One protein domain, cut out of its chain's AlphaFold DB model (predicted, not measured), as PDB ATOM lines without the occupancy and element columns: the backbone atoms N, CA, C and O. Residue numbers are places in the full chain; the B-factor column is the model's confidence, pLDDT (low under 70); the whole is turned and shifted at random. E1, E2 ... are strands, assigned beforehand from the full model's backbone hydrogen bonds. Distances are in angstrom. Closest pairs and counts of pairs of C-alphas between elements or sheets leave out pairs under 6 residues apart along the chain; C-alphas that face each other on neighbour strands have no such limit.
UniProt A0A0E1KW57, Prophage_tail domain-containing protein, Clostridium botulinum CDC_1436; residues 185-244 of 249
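This is residues 185 to 244 of the 249 residues of the protein "Prophage_tail domain-containing protein" of Clostridium botulinum CDC_1436 (UniProt A0A0E1KW57). The printed part has little regular structure: a long arm with no named element, residues 185 to 199, sticks out from a small body in which two parallel strands, E1 and E2, lie side by side. A loop of residues 212 to 234 joins them. The 60 printed residues hold no named helix and two named strands, E1 then E2, with only 12 residues in them; the class is all strand. The whole is extended, with a radius of gyration of the C-alphas of 18.7 A and spans of 58 by 26 by 14 A.

C-alpha 185 is at (18.087, -40.755, 39.091). E1, residues 206 to 211, begins with C-alpha 206 at (1.738, -7.773, 35.409) and is 16.2 A long. E2, residues 235 to 240, also 16.2 A long, ends with C-alpha 240 at (-7.185, -9.595, 22.786).

E1 and E2 are parallel neighbours, at 23 degrees between their directions. C-alphas 208 and 237 face each other at 4.8 A. N 208 and O 236, 2.9 A apart, are within hydrogen-bond range. Residues 206 to 207 of E1 also pair with residues 222 to 223, antiparallel.

The C-alphas farthest apart, of Lys 189 and Asn 213, are 58.7 A apart. The printed part has no cut. The link from E1 to E2, 23 residues, is long. No printed residue has a pLDDT under 70.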
ATOM      1  N   ILE A 185      16.940 -41.422  39.720       90.44
ATOM      2  CA  ILE A 185      18.087 -40.755  39.091       90.44
ATOM      3  C   ILE A 185      18.720 -39.831  40.131       90.44
ATOM      4  O   ILE A 185      18.076 -38.899  40.605       90.44
ATOM      5  N   ALA A 186      19.967 -40.101  40.522       92.12
ATOM      6  CA  ALA A 186      20.642 -39.342  41.572       92.12
ATOM      7  C   ALA A 186      22.102 -39.013  41.238       92.12
ATOM      8  O   ALA A 186      22.838 -39.816  40.653       92.12
ATOM      9  N   TYR A 187      22.529 -37.827  41.681       89.88
ATOM     10  CA  TYR A 187      23.914 -37.372  41.587       89.88
ATOM     11  C   TYR A 187      24.872 -38.350  42.281       89.88
ATOM     12  O   TYR A 187      24.556 -38.893  43.342       89.88
ATOM     13  N   ARG A 188      26.042 -38.586  41.668       88.25
ATOM     14  CA  ARG A 188      27.039 -39.600  42.077       88.25
ATOM     15  C   ARG A 188      26.534 -41.052  42.086       88.25
ATOM     16  O   ARG A 188      27.228 -41.922  42.605       88.25
ATOM     17  N   LYS A 189      25.348 -41.324  41.532       91.75
ATOM     18  CA  LYS A 189      24.865 -42.683  41.261       91.75
ATOM     19  C   LYS A 189      24.838 -42.928  39.754       91.75
ATOM     20  O   LYS A 189      25.866 -43.210  39.158       91.75
ATOM     21  N   ASN A 190      23.667 -42.795  39.147       91.75
ATOM     22  CA  ASN A 190      23.378 -43.058  37.739       91.75
ATOM     23  C   ASN A 190      23.211 -41.780  36.900       91.75
ATOM     24  O   ASN A 190      22.980 -41.875  35.698       91.75
ATOM     25  N   LEU A 191      23.317 -40.592  37.504       91.50
ATOM     26  CA  LEU A 191      23.300 -39.325  36.773       91.50
ATOM     27  C   LEU A 191      24.671 -39.068  36.122       91.50
ATOM     28  O   LEU A 191      25.643 -38.806  36.829       91.50
ATOM     29  N   LEU A 192      24.733 -39.126  34.788       90.81
ATOM     30  CA  LEU A 192      25.954 -38.867  34.007       90.81
ATOM     31  C   LEU A 192      26.273 -37.370  33.878       90.81
ATOM     32  O   LEU A 192      27.435 -36.979  33.847       90.81
ATOM     33  N   GLY A 193      25.241 -36.534  33.829       88.31
ATOM     34  CA  GLY A 193      25.353 -35.087  33.710       88.31
ATOM     35  C   GLY A 193      23.982 -34.435  33.839       88.31
ATOM     36  O   GLY A 193      22.957 -35.100  33.691       88.31
ATOM     37  N   ILE A 194      23.969 -33.141  34.144       87.31
ATOM     38  CA  ILE A 194      22.764 -32.315  34.177       87.31
ATOM     39  C   ILE A 194      23.055 -31.030  33.412       87.31
ATOM     40  O   ILE A 194      24.093 -30.400  33.614       87.31
ATOM     41  N   HIS A 195      22.149 -30.671  32.514       88.88
ATOM     42  CA  HIS A 195      22.159 -29.390  31.831       88.88
ATOM     43  C   HIS A 195      20.820 -28.716  32.111       88.88
ATOM     44  O   HIS A 195      19.772 -29.286  31.819       88.88
ATOM     45  N   GLU A 196      20.863 -27.536  32.723       89.81
ATOM     46  CA  GLU A 196      19.686 -26.735  33.039       89.81
ATOM     47  C   GLU A 196      19.724 -25.467  32.191       89.81
ATOM     48  O   GLU A 196      20.740 -24.775  32.128       89.81
ATOM     49  N   THR A 197      18.609 -25.173  31.530       90.75
ATOM     50  CA  THR A 197      18.383 -23.896  30.856       90.75
ATOM     51  C   THR A 197      17.172 -23.242  31.502       90.75
ATOM     52  O   THR A 197      16.097 -23.836  31.535       90.75
ATOM     53  N   LEU A 198      17.348 -22.026  32.017       91.38
ATOM     54  CA  LEU A 198      16.277 -21.208  32.577       91.38
ATOM     55  C   LEU A 198      16.014 -20.034  31.629       91.38
ATOM     56  O   LEU A 198      16.854 -19.142  31.509       91.38
ATOM     57  N   ASP A 199      14.855 -20.031  30.970       90.50
ATOM     58  CA  ASP A 199      14.385 -18.893  30.174       90.50
ATOM     59  C   ASP A 199      13.244 -18.175  30.909       90.50
ATOM     60  O   ASP A 199      12.222 -18.770  31.239       90.50
ATOM     61  N   MET A 200      13.443 -16.886  31.186       90.50
ATOM     62  CA  MET A 200      12.500 -16.021  31.903       90.50
ATOM     63  C   MET A 200      11.828 -14.988  30.987       90.50
ATOM     64  O   MET A 200      11.107 -14.127  31.487       90.50
ATOM     65  N   LYS A 201      12.074 -15.021  29.668       89.62
ATOM     66  CA  LYS A 201      11.639 -13.963  28.735       89.62
ATOM     67  C   LYS A 201      10.125 -13.777  28.672       89.62
ATOM     68  O   LYS A 201       9.676 -12.644  28.543       89.62
ATOM     69  N   GLU A 202       9.353 -14.858  28.755       90.75
ATOM     70  CA  GLU A 202       7.885 -14.813  28.634       90.75
ATOM     71  C   GLU A 202       7.158 -14.711  29.982       90.75
ATOM     72  O   GLU A 202       5.935 -14.590  30.029       90.75
ATOM     73  N   VAL A 203       7.885 -14.745  31.104       93.75
ATOM     74  CA  VAL A 203       7.263 -14.667  32.428       93.75
ATOM     75  C   VAL A 203       6.774 -13.242  32.680       93.75
ATOM     76  O   VAL A 203       7.564 -12.301  32.727       93.75
ATOM     77  N   ALA A 204       5.472 -13.098  32.916       94.75
ATOM     78  CA  ALA A 204       4.841 -11.841  33.293       94.75
ATOM     79  C   ALA A 204       4.129 -11.972  34.642       94.75
ATOM     80  O   ALA A 204       3.386 -12.921  34.893       94.75
ATOM     81  N   THR A 205       4.321 -10.987  35.511       96.31
ATOM     82  CA  THR A 205       3.585 -10.845  36.774       96.31
ATOM     83  C   THR A 205       2.643  -9.650  36.773       96.31
ATOM     84  O   THR A 205       1.891  -9.475  37.728       96.31
ATOM     85  N   ARG A 206       2.686  -8.836  35.717       96.88
ATOM     86  CA  ARG A 206       1.738  -7.773  35.409       96.88
ATOM     87  C   ARG A 206       1.434  -7.821  33.920       96.88
ATOM     88  O   ARG A 206       2.354  -7.764  33.107       96.88
ATOM     89  N   ILE A 207       0.161  -7.894  33.559       96.38
ATOM     90  CA  ILE A 207      -0.259  -7.774  32.162       96.38
ATOM     91  C   ILE A 207      -0.970  -6.446  31.938       96.38
ATOM     92  O   ILE A 207      -1.740  -5.996  32.784       96.38
ATOM     93  N   ILE A 208      -0.716  -5.832  30.787       95.56
ATOM     94  CA  ILE A 208      -1.497  -4.718  30.246       95.56
ATOM     95  C   ILE A 208      -2.352  -5.323  29.129       95.56
ATOM     96  O   ILE A 208      -1.825  -5.569  28.042       95.56
ATOM     97  N   PRO A 209      -3.618  -5.681  29.395       94.25
ATOM     98  CA  PRO A 209      -4.492  -6.245  28.380       94.25
ATOM     99  C   PRO A 209      -5.046  -5.138  27.474       94.25
ATOM    100  O   PRO A 209      -5.567  -4.133  27.955       94.25
ATOM    101  N   GLN A 210      -4.974  -5.352  26.162       93.81
ATOM    102  CA  GLN A 210      -5.531  -4.452  25.154       93.81
ATOM    103  C   GLN A 210      -6.515  -5.211  24.258       93.81
ATOM    104  O   GLN A 210      -6.127  -6.132  23.544       93.81
ATOM    105  N   GLY A 211      -7.786  -4.822  24.282       90.25
ATOM    106  CA  GLY A 211      -8.817  -5.303  23.364       90.25
ATOM    107  C   GLY A 211      -8.775  -4.617  21.993       90.25
ATOM    108  O   GLY A 211      -7.891  -3.812  21.687       90.25
ATOM    109  N   TYR A 212      -9.768  -4.913  21.156       89.94
ATOM    110  CA  TYR A 212      -9.906  -4.320  19.824       89.94
ATOM    111  C   TYR A 212     -10.014  -2.784  19.882       89.94
ATOM    112  O   TYR A 212     -10.663  -2.246  20.777       89.94
ATOM    113  N   ASN A 213      -9.433  -2.078  18.903       88.19
ATOM    114  CA  ASN A 213      -9.422  -0.606  18.823       88.19
ATOM    115  C   ASN A 213      -8.889   0.094  20.091       88.19
ATOM    116  O   ASN A 213      -9.526   1.010  20.605       88.19
ATOM    117  N   GLU A 214      -7.728  -0.337  20.596       87.69
ATOM    118  CA  GLU A 214      -7.075   0.273  21.776       87.69
ATOM    119  C   GLU A 214      -7.950   0.250  23.042       87.69
ATOM    120  O   GLU A 214      -7.812   1.087  23.934       87.69
ATOM    121  N   LEU A 215      -8.858  -0.727  23.146       89.81
ATOM    122  CA  LEU A 215      -9.700  -0.901  24.324       89.81
ATOM    123  C   LEU A 215      -8.841  -1.323  25.521       89.81
ATOM    124  O   LEU A 215      -8.331  -2.439  25.562       89.81
ATOM    125  N   LEU A 216      -8.716  -0.448  26.512       91.56
ATOM    126  CA  LEU A 216      -7.975  -0.708  27.745       91.56
ATOM    127  C   LEU A 216      -8.925  -0.905  28.926       91.56
ATOM    128  O   LEU A 216     -10.045  -0.387  28.944       91.56
ATOM    129  N   LEU A 217      -8.459  -1.638  29.936       89.44
ATOM    130  CA  LEU A 217      -9.159  -1.727  31.214       89.44
ATOM    131  C   LEU A 217      -9.097  -0.390  31.970       89.44
ATOM    132  O   LEU A 217      -8.073   0.295  31.892       89.44
ATOM    133  N   PRO A 218     -10.130  -0.037  32.758       90.75
ATOM    134  CA  PRO A 218     -10.093   1.130  33.643       90.75
ATOM    135  C   PRO A 218      -8.907   1.122  34.619       90.75
ATOM    136  O   PRO A 218      -8.293   2.157  34.862       90.75
ATOM    137  N   GLU A 219      -8.570  -0.050  35.157       91.81
ATOM    138  CA  GLU A 219      -7.433  -0.289  36.050       91.81
ATOM    139  C   GLU A 219      -6.076  -0.360  35.326       91.81
ATOM    140  O   GLU A 219      -5.038  -0.421  35.981       91.81
ATOM    141  N   TYR A 220      -6.076  -0.317  33.987       92.12
ATOM    142  CA  TYR A 220      -4.927  -0.351  33.070       92.12
ATOM    143  C   TYR A 220      -4.100  -1.649  33.066       92.12
ATOM    144  O   TYR A 220      -3.640  -2.079  32.010       92.12
ATOM    145  N   TYR A 221      -3.926  -2.303  34.212       95.25
ATOM    146  CA  TYR A 221      -3.159  -3.537  34.338       95.25
ATOM    147  C   TYR A 221      -3.816  -4.534  35.293       95.25
ATOM    148  O   TYR A 221      -4.585  -4.167  36.178       95.25
ATOM    149  N   ILE A 222      -3.456  -5.807  35.136       95.00
ATOM    150  CA  ILE A 222      -3.822  -6.890  36.052       95.00
ATOM    151  C   ILE A 222      -2.541  -7.494  36.621       95.00
ATOM    152  O   ILE A 222      -1.622  -7.834  35.870       95.00
ATOM    153  N   ASP A 223      -2.504  -7.654  37.942       96.50
ATOM    154  CA  ASP A 223      -1.370  -8.228  38.662       96.50
ATOM    155  C   ASP A 223      -1.582  -9.704  38.990       96.50
ATOM    156  O   ASP A 223      -2.660 -10.138  39.398       96.50
ATOM    157  N   SER A 224      -0.508 -10.476  38.857       95.62
ATOM    158  CA  SER A 224      -0.426 -11.837  39.373       95.62
ATOM    159  C   SER A 224      -0.347 -11.819  40.904       95.62
ATOM    160  O   SER A 224       0.373 -10.986  41.465       95.62
ATOM    161  N   PRO A 225      -0.959 -12.796  41.602       96.19
ATOM    162  CA  PRO A 225      -0.741 -13.000  43.036       96.19
ATOM    163  C   PRO A 225       0.740 -13.137  43.431       96.19
ATOM    164  O   PRO A 225       1.099 -12.873  44.574       96.19
ATOM    165  N   ASN A 226       1.611 -13.509  42.485       94.12
ATOM    166  CA  ASN A 226       3.044 -13.714  42.702       94.12
ATOM    167  C   ASN A 226       3.914 -12.496  42.331       94.12
ATOM    168  O   ASN A 226       5.126 -12.638  42.186       94.12
ATOM    169  N   ILE A 227       3.345 -11.296  42.173       94.56
ATOM    170  CA  ILE A 227       4.089 -10.088  41.760       94.56
ATOM    171  C   ILE A 227       5.287  -9.743  42.660       94.56
ATOM    172  O   ILE A 227       6.297  -9.247  42.169       94.56
ATOM    173  N   GLY A 228       5.206 -10.048  43.959       94.00
ATOM    174  CA  GLY A 228       6.290  -9.822  44.922       94.00
ATOM    175  C   GLY A 228       7.351 -10.928  44.976       94.00
ATOM    176  O   GLY A 228       8.322 -10.788  45.712       94.00
ATOM    177  N   ALA A 229       7.180 -12.026  44.233       94.56
ATOM    178  CA  ALA A 229       8.124 -13.149  44.227       94.56
ATOM    179  C   ALA A 229       9.353 -12.908  43.330       94.56
ATOM    180  O   ALA A 229      10.280 -13.717  43.317       94.56
ATOM    181  N   TYR A 230       9.363 -11.807  42.577       93.69
ATOM    182  CA  TYR A 230      10.396 -11.464  41.607       93.69
ATOM    183  C   TYR A 230      11.075 -10.146  41.982       93.69
ATOM    184  O   TYR A 230      10.551  -9.355  42.763       93.69
ATOM    185  N   TYR A 231      12.253  -9.895  41.404       93.19
ATOM    186  CA  TYR A 231      13.049  -8.693  41.689       93.19
ATOM    187  C   TYR A 231      12.332  -7.381  41.321       93.19
ATOM    188  O   TYR A 231      12.642  -6.333  41.881       93.19
ATOM    189  N   GLN A 232      11.383  -7.446  40.383       95.56
ATOM    190  CA  GLN A 232      10.449  -6.382  40.036       95.56
ATOM    191  C   GLN A 232       9.201  -6.983  39.369       95.56
ATOM    192  O   GLN A 232       9.258  -8.128  38.905       95.56
ATOM    193  N   PRO A 233       8.104  -6.217  39.237       94.81
ATOM    194  CA  PRO A 233       7.006  -6.600  38.362       94.81
ATOM    195  C   PRO A 233       7.494  -6.833  36.928       94.81
ATOM    196  O   PRO A 233       8.030  -5.928  36.290       94.81
ATOM    197  N   LEU A 234       7.291  -8.042  36.411       95.69
ATOM    198  CA  LEU A 234       7.582  -8.392  35.025       95.69
ATOM    199  C   LEU A 234       6.356  -8.048  34.177       95.69
ATOM    200  O   LEU A 234       5.284  -8.615  34.389       95.69
ATOM    201  N   ILE A 235       6.490  -7.076  33.274       95.31
ATOM    202  CA  ILE A 235       5.357  -6.488  32.549       95.31
ATOM    203  C   ILE A 235       5.275  -7.063  31.136       95.31
ATOM    204  O   ILE A 235       6.247  -6.980  30.388       95.31
ATOM    205  N   ALA A 236       4.100  -7.558  30.746       95.69
ATOM    206  CA  ALA A 236       3.798  -7.943  29.368       95.69
ATOM    207  C   ALA A 236       2.566  -7.206  28.828       95.69
ATOM    208  O   ALA A 236       1.579  -6.999  29.531       95.69
ATOM    209  N   HIS A 237       2.616  -6.832  27.552       93.94
ATOM    210  CA  HIS A 237       1.466  -6.310  26.820       93.94
ATOM    211  C   HIS A 237       0.782  -7.470  26.088       93.94
ATOM    212  O   HIS A 237       1.405  -8.112  25.243       93.94
ATOM    213  N   VAL A 238      -0.485  -7.736  26.411       92.62
ATOM    214  CA  VAL A 238      -1.255  -8.855  25.850       92.62
ATOM    215  C   VAL A 238      -2.435  -8.317  25.049       92.62
ATOM    216  O   VAL A 238      -3.265  -7.583  25.582       92.62
ATOM    217  N   LYS A 239      -2.521  -8.688  23.770       91.44
ATOM    218  CA  LYS A 239      -3.598  -8.253  22.874       91.44
ATOM    219  C   LYS A 239      -4.715  -9.291  22.805       91.44
ATOM    220  O   LYS A 239      -4.456 -10.472  22.607       91.44
ATOM    221  N   PHE A 240      -5.952  -8.823  22.904       89.44
ATOM    222  CA  PHE A 240      -7.185  -9.595  22.786       89.44
ATOM    223  C   PHE A 240      -8.004  -9.052  21.612       89.44
ATOM    224  O   PHE A 240      -8.992  -8.341  21.798       89.44
ATOM    225  N   GLU A 241      -7.567  -9.350  20.388       87.00
ATOM    226  CA  GLU A 241      -8.124  -8.756  19.159       87.00
ATOM    227  C   GLU A 241      -9.615  -9.077  18.943       87.00
ATOM    228  O   GLU A 241     -10.342  -8.280  18.346       87.00
ATOM    229  N   ASP A 242     -10.097 -10.187  19.503       84.88
ATOM    230  CA  ASP A 242     -11.499 -10.610  19.413       84.88
ATOM    231  C   ASP A 242     -12.420  -9.949  20.454       84.88
ATOM    232  O   ASP A 242     -13.647 -10.047  20.355       84.88
ATOM    233  N   ILE A 243     -11.867  -9.254  21.457       83.38
ATOM    234  CA  ILE A 243     -12.660  -8.614  22.514       83.38
ATOM    235  C   ILE A 243     -13.053  -7.199  22.091       83.38
ATOM    236  O   ILE A 243     -12.225  -6.292  22.002       83.38
ATOM    237  N   LYS A 244     -14.357  -7.013  21.873       84.81
ATOM    238  CA  LYS A 244     -14.999  -5.743  21.511       84.81
ATOM    239  C   LYS A 244     -16.005  -5.323  22.578       84.81
ATOM    240  O   LYS A 244     -16.555  -6.157  23.298       84.81
TER     241      LYS A 244